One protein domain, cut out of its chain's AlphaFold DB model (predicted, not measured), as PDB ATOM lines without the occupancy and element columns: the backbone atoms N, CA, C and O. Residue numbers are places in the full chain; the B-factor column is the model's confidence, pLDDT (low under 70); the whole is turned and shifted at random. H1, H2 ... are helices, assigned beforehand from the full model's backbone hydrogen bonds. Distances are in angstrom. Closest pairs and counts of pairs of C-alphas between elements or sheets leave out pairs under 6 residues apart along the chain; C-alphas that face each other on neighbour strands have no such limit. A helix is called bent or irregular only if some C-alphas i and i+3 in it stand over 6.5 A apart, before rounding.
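AT A GLANCE: This is residues 73 to 140 of the 172 residues of a protein of Halarsenatibacter silvermanii (UniProt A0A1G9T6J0). The model is a narrow rod, with one long helix, H3, running along its length and two shorter helices, H1 and then H2, coming one after the other along the other side with a sidestep between them. The chain folds back between H2 and H3, and the fit is loose: H1 runs beside H3 with few close contacts, and residues 134 to 140 trail from the far end of H3 with no named element. The printed part has 68 residues with three named helices, in the order H1, H2, H3, and no named strand; the class is all helix. The whole is loose, with a radius of gyration of the C-alphas of 14.8 A, and the C-alphas span 45 by 20 by 20 A.

IN THESE COORDINATES: H3, the longest helix, holds residues 107 to 133 and measures 39.3 A from first to last C-alpha. It begins at C-alpha 107, at (90.920, 142.101, 73.444), and ends at C-alpha 133, at (94.133, 155.423, 110.284). H3 has a kink of 43 degrees near residue 126, and it is irregular, but only just: C-alphas 125 and 128 are 6.6 A apart. H1 holds residues 75 to 91, is 24.3 A long, and begins at C-alpha 75, at (95.581, 145.692, 108.558). H2 holds residues 95 to 103 and is 12.6 A long.

HOW THE PARTS SIT: H3 touches both other helices. H2 and H3 form a helical hairpin, running opposite ways at a shallow tilt of 31 degrees. Their closest C-alphas are those of Ile 102 and Phe 109, 5.9 A apart, and H3 touches H2 with residues 109 to 113 alone. H1 and H3 only just touch, with 3 pairs of C-alphas within 8 A; the closest are those of His 76 and Trp 130, at 6.6 A. These two helices run opposite ways at a shallow tilt of 12 degrees, with 11.5 A from centre to centre. H1 and H2 are apart, but only just, with their closest C-alphas 8.1 A from each other. In H1 and H2 every pair of O i and N i+4 is within hydrogen-bond range; in H3, 19 of 23 are.

THE WHOLE: The two C-alphas farthest apart are those of Gly 105 and Val 139, at 45.7 A, while those of the first and last printed residues, Pro 73 and Tyr 140, are 9.8 A apart. The printed part has no cut. The links from H1 to H2 and from H2 to H3 are both tight, with 3 residues each. The mean pLDDT of the printed part is 77.8; it is under 70 at residues 73 to 75 and 127 to 140.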
ATOM      1  N   PRO A  73     103.368 145.392 107.664       56.94
ATOM      2  CA  PRO A  73     102.266 144.450 107.546       56.94
ATOM      3  C   PRO A  73     101.155 144.893 108.503       56.94
ATOM      4  O   PRO A  73     100.951 144.326 109.569       56.94
ATOM      5  N   GLY A  74     100.467 145.971 108.143       63.34
ATOM      6  CA  GLY A  74      99.298 146.460 108.842       63.34
ATOM      7  C   GLY A  74      98.039 145.777 108.326       63.34
ATOM      8  O   GLY A  74      98.033 145.081 107.306       63.34
ATOM      9  N   LEU A  75      96.928 146.064 109.002       67.69
ATOM     10  CA  LEU A  75      95.581 145.692 108.558       67.69
ATOM     11  C   LEU A  75      95.288 146.135 107.114       67.69
ATOM     12  O   LEU A  75      94.532 145.465 106.412       67.69
ATOM     13  N   HIS A  76      95.943 147.202 106.646       71.62
ATOM     14  CA  HIS A  76      95.829 147.686 105.273       71.62
ATOM     15  C   HIS A  76      96.275 146.656 104.226       71.62
ATOM     16  O   HIS A  76      95.569 146.424 103.244       71.62
ATOM     17  N   THR A  77      97.397 145.979 104.462       75.69
ATOM     18  CA  THR A  77      97.934 144.954 103.557       75.69
ATOM     19  C   THR A  77      97.049 143.712 103.542       75.69
ATOM     20  O   THR A  77      96.844 143.115 102.486       75.69
ATOM     21  N   LEU A  78      96.470 143.346 104.691       80.62
ATOM     22  CA  LEU A  78      95.543 142.218 104.778       80.62
ATOM     23  C   LEU A  78      94.253 142.496 103.993       80.62
ATOM     24  O   LEU A  78      93.856 141.675 103.168       80.62
ATOM     25  N   LEU A  79      93.628 143.661 104.200       82.25
ATOM     26  CA  LEU A  79      92.403 144.026 103.483       82.25
ATOM     27  C   LEU A  79      92.660 144.169 101.976       82.25
ATOM     28  O   LEU A  79      91.890 143.650 101.168       82.25
ATOM     29  N   GLY A  80      93.774 144.803 101.598       82.00
ATOM     30  CA  GLY A  80      94.200 144.915 100.203       82.00
ATOM     31  C   GLY A  80      94.426 143.549  99.554       82.00
ATOM     32  O   GLY A  80      93.954 143.314  98.444       82.00
ATOM     33  N   GLY A  81      95.068 142.616 100.262       85.38
ATOM     34  CA  GLY A  81      95.278 141.245  99.796       85.38
ATOM     35  C   GLY A  81      93.974 140.474  99.570       85.38
ATOM     36  O   GLY A  81      93.845 139.780  98.562       85.38
ATOM     37  N   VAL A  82      92.983 140.629 100.456       87.38
ATOM     38  CA  VAL A  82      91.661 139.993 100.306       87.38
ATOM     39  C   VAL A  82      90.911 140.559  99.098       87.38
ATOM     40  O   VAL A  82      90.423 139.790  98.271       87.38
ATOM     41  N   ILE A  83      90.862 141.887  98.951       88.12
ATOM     42  CA  ILE A  83      90.194 142.546  97.816       88.12
ATOM     43  C   ILE A  83      90.884 142.175  96.496       88.12
ATOM     44  O   ILE A  83      90.217 141.835  95.519       88.12
ATOM     45  N   PHE A  84      92.218 142.172  96.474       86.56
ATOM     46  CA  PHE A  84      92.999 141.766  95.309       86.56
ATOM     47  C   PHE A  84      92.759 140.295  94.942       86.56
ATOM     48  O   PHE A  84      92.564 139.972  93.770       86.56
ATOM     49  N   GLY A  85      92.706 139.405  95.938       87.62
ATOM     50  CA  GLY A  85      92.378 137.993  95.744       87.62
ATOM     51  C   GLY A  85      90.971 137.782  95.176       87.62
ATOM     52  O   GLY A  85      90.802 137.012  94.234       87.62
ATOM     53  N   LEU A  86      89.969 138.507  95.682       89.00
ATOM     54  CA  LEU A  86      88.607 138.476  95.136       89.00
ATOM     55  C   LEU A  86      88.567 138.967  93.683       89.00
ATOM     56  O   LEU A  86      87.964 138.316  92.828       89.00
ATOM     57  N   GLY A  87      89.270 140.062  93.377       87.56
ATOM     58  CA  GLY A  87      89.412 140.567  92.010       87.56
ATOM     59  C   GLY A  87      90.050 139.545  91.066       87.56
ATOM     60  O   GLY A  87      89.583 139.356  89.945       87.56
ATOM     61  N   MET A  88      91.064 138.820  91.539       87.06
ATOM     62  CA  MET A  88      91.743 137.765  90.784       87.06
ATOM     63  C   MET A  88      90.809 136.602  90.414       87.06
ATOM     64  O   MET A  88      90.893 136.074  89.304       87.06
ATOM     65  N   VAL A  89      89.905 136.215  91.323       86.75
ATOM     66  CA  VAL A  89      88.903 135.167  91.067       86.75
ATOM     67  C   VAL A  89      87.861 135.648  90.057       86.75
ATOM     68  O   VAL A  89      87.555 134.911  89.123       86.75
ATOM     69  N   MET A  90      87.376 136.890  90.179       87.19
ATOM     70  CA  MET A  90      86.415 137.467  89.226       87.19
ATOM     71  C   MET A  90      87.007 137.647  87.821       87.19
ATOM     72  O   MET A  90      86.330 137.392  86.830       87.19
ATOM     73  N   ALA A  91      88.278 138.044  87.720       85.94
ATOM     74  CA  ALA A  91      88.974 138.218  86.445       85.94
ATOM     75  C   ALA A  91      89.429 136.891  85.801       85.94
ATOM     76  O   ALA A  91      89.853 136.879  84.644       85.94
ATOM     77  N   GLY A  92      89.411 135.776  86.542       82.50
ATOM     78  CA  GLY A  92      89.810 134.454  86.043       82.50
ATOM     79  C   GLY A  92      91.290 134.333  85.643       82.50
ATOM     80  O   GLY A  92      91.665 133.426  84.892       82.50
ATOM     81  N   SER A  93      92.155 135.249  86.093       83.19
ATOM     82  CA  SER A  93      93.589 135.250  85.775       83.19
ATOM     83  C   SER A  93      94.417 136.018  86.808       83.19
ATOM     84  O   SER A  93      93.906 136.873  87.524       83.19
ATOM     85  N   CYS A  94      95.718 135.709  86.893       88.06
ATOM     86  CA  CYS A  94      96.673 136.575  87.581       88.06
ATOM     87  C   CYS A  94      97.135 137.709  86.659       88.06
ATOM     88  O   CYS A  94      97.103 137.558  85.439       88.06
ATOM     89  N   VAL A  95      97.669 138.785  87.245       86.44
ATOM     90  CA  VAL A  95      98.228 139.930  86.502       86.44
ATOM     91  C   VAL A  95      99.225 139.470  85.432       86.44
ATOM     92  O   VAL A  95      99.093 139.829  84.270       86.44
ATOM     93  N   VAL A  96     100.169 138.591  85.780       84.25
ATOM     94  CA  VAL A  96     101.170 138.081  84.824       84.25
ATOM     95  C   VAL A  96     100.520 137.325  83.659       84.25
ATOM     96  O   VAL A  96     100.812 137.610  82.503       84.25
ATOM     97  N   GLY A  97      99.603 136.397  83.940       85.44
ATOM     98  CA  GLY A  97      98.924 135.601  82.912       85.44
ATOM     99  C   GLY A  97      98.020 136.442  82.013       85.44
ATOM    100  O   GLY A  97      97.843 136.140  80.837       85.44
ATOM    101  N   MET A  98      97.488 137.530  82.547       87.31
ATOM    102  CA  MET A  98      96.746 138.524  81.794       87.31
ATOM    103  C   MET A  98      97.646 139.334  80.853       87.31
ATOM    104  O   MET A  98      97.291 139.463  79.685       87.31
ATOM    105  N   LEU A  99      98.817 139.816  81.298       87.31
ATOM    106  CA  LEU A  99      99.784 140.463  80.396       87.31
ATOM    107  C   LEU A  99     100.180 139.530  79.241       87.31
ATOM    108  O   LEU A  99     100.258 139.971  78.096       87.31
ATOM    109  N   MET A 100     100.366 138.239  79.531       84.69
ATOM    110  CA  MET A 100     100.672 137.245  78.502       84.69
ATOM    111  C   MET A 100      99.548 137.113  77.470       84.69
ATOM    112  O   MET A 100      99.810 137.183  76.273       84.69
ATOM    113  N   ARG A 101      98.293 136.999  77.916       83.69
ATOM    114  CA  ARG A 101      97.128 136.885  77.023       83.69
ATOM    115  C   ARG A 101      96.865 138.148  76.208       83.69
ATOM    116  O   ARG A 101      96.380 138.057  75.079       83.69
ATOM    117  N   ILE A 102      97.177 139.322  76.750       87.44
ATOM    118  CA  ILE A 102      97.136 140.578  75.987       87.44
ATOM    119  C   ILE A 102      98.180 140.532  74.864       87.44
ATOM    120  O   ILE A 102      97.868 140.900  73.735       87.44
ATOM    121  N   GLY A 103      99.376 139.999  75.142       82.19
ATOM    122  CA  GLY A 103     100.408 139.744  74.131       82.19
ATOM    123  C   GLY A 103      99.987 138.752  73.037       82.19
ATOM    124  O   GLY A 103     100.438 138.874  71.904       82.19
ATOM    125  N   GLU A 104      99.079 137.820  73.340       82.62
ATOM    126  CA  GLU A 104      98.472 136.890  72.369       82.62
ATOM    127  C   GLU A 104      97.326 137.512  71.547       82.62
ATOM    128  O   GLU A 104      96.754 136.847  70.685       82.62
ATOM    129  N   GLY A 105      96.987 138.787  71.782       84.38
ATOM    130  CA  GLY A 105      95.971 139.526  71.022       84.38
ATOM    131  C   GLY A 105      94.551 139.443  71.590       84.38
ATOM    132  O   GLY A 105      93.591 139.817  70.915       84.38
ATOM    133  N   SER A 106      94.373 138.968  72.826       82.75
ATOM    134  CA  SER A 106      93.038 138.888  73.429       82.75
ATOM    135  C   SER A 106      92.524 140.259  73.897       82.75
ATOM    136  O   SER A 106      92.918 140.804  74.929       82.75
ATOM    137  N   VAL A 107      91.570 140.810  73.145       84.38
ATOM    138  CA  VAL A 107      90.920 142.101  73.444       84.38
ATOM    139  C   VAL A 107      90.147 142.101  74.767       84.38
ATOM    140  O   VAL A 107      90.080 143.127  75.440       84.38
ATOM    141  N   THR A 108      89.624 140.954  75.205       84.38
ATOM    142  CA  THR A 108      88.871 140.840  76.468       84.38
ATOM    143  C   THR A 108      89.732 141.155  77.695       84.38
ATOM    144  O   THR A 108      89.244 141.740  78.659       84.38
ATOM    145  N   PHE A 109      91.030 140.828  77.662       85.12
ATOM    146  CA  PHE A 109      91.945 141.107  78.774       85.12
ATOM    147  C   PHE A 109      92.425 142.564  78.806       85.12
ATOM    148  O   PHE A 109      92.922 143.016  79.836       85.12
ATOM    149  N   LEU A 110      92.201 143.334  77.738       85.94
ATOM    150  CA  LEU A 110      92.487 144.770  77.712       85.94
ATOM    151  C   LEU A 110      91.574 145.548  78.677       85.94
ATOM    152  O   LEU A 110      92.030 146.450  79.377       85.94
ATOM    153  N   LEU A 111      90.304 145.145  78.780       87.62
ATOM    154  CA  LEU A 111      89.348 145.687  79.755       87.62
ATOM    155  C   LEU A 111      89.768 145.373  81.192       87.62
ATOM    156  O   LEU A 111      89.712 146.236  82.067       87.62
ATOM    157  N   VAL A 112      90.254 144.151  81.426       88.69
ATOM    158  CA  VAL A 112      90.808 143.767  82.729       88.69
ATOM    159  C   VAL A 112      92.021 144.648  83.056       88.69
ATOM    160  O   VAL A 112      92.206 145.013  84.214       88.69
ATOM    161  N   LEU A 113      92.822 145.049  82.055       90.06
ATOM    162  CA  LEU A 113      94.022 145.881  82.255       90.06
ATOM    163  C   LEU A 113      93.643 147.276  82.686       90.06
ATOM    164  O   LEU A 113      94.196 147.770  83.664       90.06
ATOM    165  N   ALA A 114      92.646 147.859  82.027       90.00
ATOM    166  CA  ALA A 114      92.071 149.118  82.462       90.00
ATOM    167  C   ALA A 114      91.564 149.029  83.912       90.00
ATOM    168  O   ALA A 114      91.860 149.911  84.713       90.00
ATOM    169  N   GLY A 115      90.887 147.935  84.281       88.56
ATOM    170  CA  GLY A 115      90.418 147.699  85.650       88.56
ATOM    171  C   GLY A 115      91.547 147.598  86.681       88.56
ATOM    172  O   GLY A 115      91.476 148.235  87.730       88.56
ATOM    173  N   VAL A 116      92.616 146.853  86.378       88.88
ATOM    174  CA  VAL A 116      93.795 146.735  87.255       88.88
ATOM    175  C   VAL A 116      94.502 148.081  87.393       88.88
ATOM    176  O   VAL A 116      94.804 148.489  88.507       88.88
ATOM    177  N   VAL A 117      94.722 148.801  86.290       90.25
ATOM    178  CA  VAL A 117      95.389 150.112  86.305       90.25
ATOM    179  C   VAL A 117      94.563 151.138  87.082       90.25
ATOM    180  O   VAL A 117      95.113 151.851  87.922       90.25
ATOM    181  N   ALA A 118      93.247 151.187  86.865       90.00
ATOM    182  CA  ALA A 118      92.349 152.067  87.608       90.00
ATOM    183  C   ALA A 118      92.320 151.708  89.102       90.00
ATOM    184  O   ALA A 118      92.460 152.590  89.947       90.00
ATOM    185  N   GLY A 119      92.219 150.418  89.435       85.62
ATOM    186  CA  GLY A 119      92.243 149.930  90.814       85.62
ATOM    187  C   GLY A 119      93.560 150.232  91.533       85.62
ATOM    188  O   GLY A 119      93.543 150.723  92.660       85.62
ATOM    189  N   SER A 120      94.707 150.018  90.880       85.12
ATOM    190  CA  SER A 120      96.025 150.366  91.424       85.12
ATOM    191  C   SER A 120      96.194 151.875  91.606       85.12
ATOM    192  O   SER A 120      96.733 152.309  92.622       85.12
ATOM    193  N   SER A 121      95.688 152.680  90.668       85.56
ATOM    194  CA  SER A 121      95.738 154.146  90.759       85.56
ATOM    195  C   SER A 121      94.887 154.659  91.924       85.56
ATOM    196  O   SER A 121      95.370 155.434  92.747       85.56
ATOM    197  N   LEU A 122      93.656 154.159  92.067       82.56
ATOM    198  CA  LEU A 122      92.776 154.487  93.195       82.56
ATOM    199  C   LEU A 122      93.367 154.029  94.533       82.56
ATOM    200  O   LEU A 122      93.350 154.787  95.503       82.56
ATOM    201  N   GLY A 123      93.949 152.829  94.576       77.06
ATOM    202  CA  GLY A 123      94.637 152.314  95.757       77.06
ATOM    203  C   GLY A 123      95.815 153.193  96.182       77.06
ATOM    204  O   GLY A 123      95.993 153.428  97.372       77.06
ATOM    205  N   SER A 124      96.574 153.739  95.225       75.44
ATOM    206  CA  SER A 124      97.699 154.640  95.512       75.44
ATOM    207  C   SER A 124      97.262 155.984  96.107       75.44
ATOM    208  O   SER A 124      97.899 156.475  97.035       75.44
ATOM    209  N   LEU A 125      96.137 156.539  95.646       75.12
ATOM    210  CA  LEU A 125      95.578 157.790  96.170       75.12
ATOM    211  C   LEU A 125      95.002 157.597  97.576       75.12
ATOM    212  O   LEU A 125      95.201 158.425  98.462       75.12
ATOM    213  N   HIS A 126      94.324 156.470  97.802       71.31
ATOM    214  CA  HIS A 126      93.733 156.156  99.100       71.31
ATOM    215  C   HIS A 126      94.768 155.665 100.126       71.31
ATOM    216  O   HIS A 126      94.460 155.591 101.318       71.31
ATOM    217  N   LEU A 127      95.999 155.369  99.688       66.88
ATOM    218  CA  LEU A 127      97.084 154.865 100.528       66.88
ATOM    219  C   LEU A 127      97.467 155.847 101.643       66.88
ATOM    220  O   LEU A 127      97.798 155.403 102.740       66.88
ATOM    221  N   SER A 128      97.382 157.160 101.389       64.00
ATOM    222  CA  SER A 128      97.636 158.195 102.405       64.00
ATOM    223  C   SER A 128      96.634 158.088 103.556       64.00
ATOM    224  O   SER A 128      97.027 157.948 104.706       64.00
ATOM    225  N   TRP A 129      95.340 158.013 103.233       64.25
ATOM    226  CA  TRP A 129      94.265 157.909 104.226       64.25
ATOM    227  C   TRP A 129      94.305 156.590 105.016       64.25
ATOM    228  O   TRP A 129      94.015 156.567 106.208       64.25
ATOM    229  N   TRP A 130      94.702 155.480 104.379       62.00
ATOM    230  CA  TRP A 130      94.879 154.200 105.080       62.00
ATOM    231  C   TRP A 130      96.111 154.188 105.985       62.00
ATOM    232  O   TRP A 130      96.079 153.535 107.028       62.00
ATOM    233  N   ARG A 131      97.181 154.901 105.608       61.66
ATOM    234  CA  ARG A 131      98.346 155.095 106.476       61.66
ATOM    235  C   ARG A 131      97.971 155.872 107.732       61.66
ATOM    236  O   ARG A 131      98.365 155.443 108.805       61.66
ATOM    237  N   ASP A 132      97.169 156.925 107.614       61.91
ATOM    238  CA  ASP A 132      96.814 157.781 108.754       61.91
ATOM    239  C   ASP A 132      95.917 157.081 109.796       61.91
ATOM    240  O   ASP A 132      96.027 157.356 110.988       61.91
ATOM    241  N   ILE A 133      95.058 156.141 109.378       60.53
ATOM    242  CA  ILE A 133      94.133 155.423 110.284       60.53
ATOM    243  C   ILE A 133      94.750 154.132 110.854       60.53
ATOM    244  O   ILE A 133      94.420 153.730 111.969       60.53
ATOM    245  N   PHE A 134      95.649 153.472 110.112       55.94
ATOM    246  CA  PHE A 134      96.212 152.157 110.462       55.94
ATOM    247  C   PHE A 134      97.748 152.147 110.540       55.94
ATOM    248  O   PHE A 134      98.383 151.131 110.226       55.94
ATOM    249  N   ALA A 135      98.355 153.259 110.961       50.56
ATOM    250  CA  ALA A 135      99.780 153.336 111.277       50.56
ATOM    251  C   ALA A 135     100.092 152.565 112.571       50.56
ATOM    252  O   ALA A 135     100.196 153.138 113.651       50.56
ATOM    253  N   PHE A 136     100.265 151.249 112.465       52.22
ATOM    254  CA  PHE A 136     101.028 150.513 113.467       52.22
ATOM    255  C   PHE A 136     102.518 150.726 113.209       52.22
ATOM    256  O   PHE A 136     102.993 150.561 112.077       52.22
ATOM    257  N   GLU A 137     103.240 151.087 114.271       46.84
ATOM    258  CA  GLU A 137     104.695 151.154 114.293       46.84
ATOM    259  C   GLU A 137     105.244 149.786 113.881       46.84
ATOM    260  O   GLU A 137     104.975 148.758 114.509       46.84
ATOM    261  N   ALA A 138     105.924 149.756 112.738       49.56
ATOM    262  CA  ALA A 138     106.446 148.529 112.173       49.56
ATOM    263  C   ALA A 138     107.538 147.992 113.100       49.56
ATOM    264  O   ALA A 138     108.665 148.484 113.103       49.56
ATOM    265  N   VAL A 139     107.228 146.952 113.872       46.97
ATOM    266  CA  VAL A 139     108.271 146.157 114.517       46.97
ATOM    267  C   VAL A 139     108.933 145.328 113.423       46.97
ATOM    268  O   VAL A 139     108.505 144.225 113.080       46.97
ATOM    269  N   TYR A 140     109.982 145.899 112.839       45.03
ATOM    270  CA  TYR A 140     110.916 145.190 111.985       45.03
ATOM    271  C   TYR A 140     111.583 144.080 112.812       45.03
ATOM    272  O   TYR A 140     112.561 144.303 113.523       45.03
TER     273      TYR A 140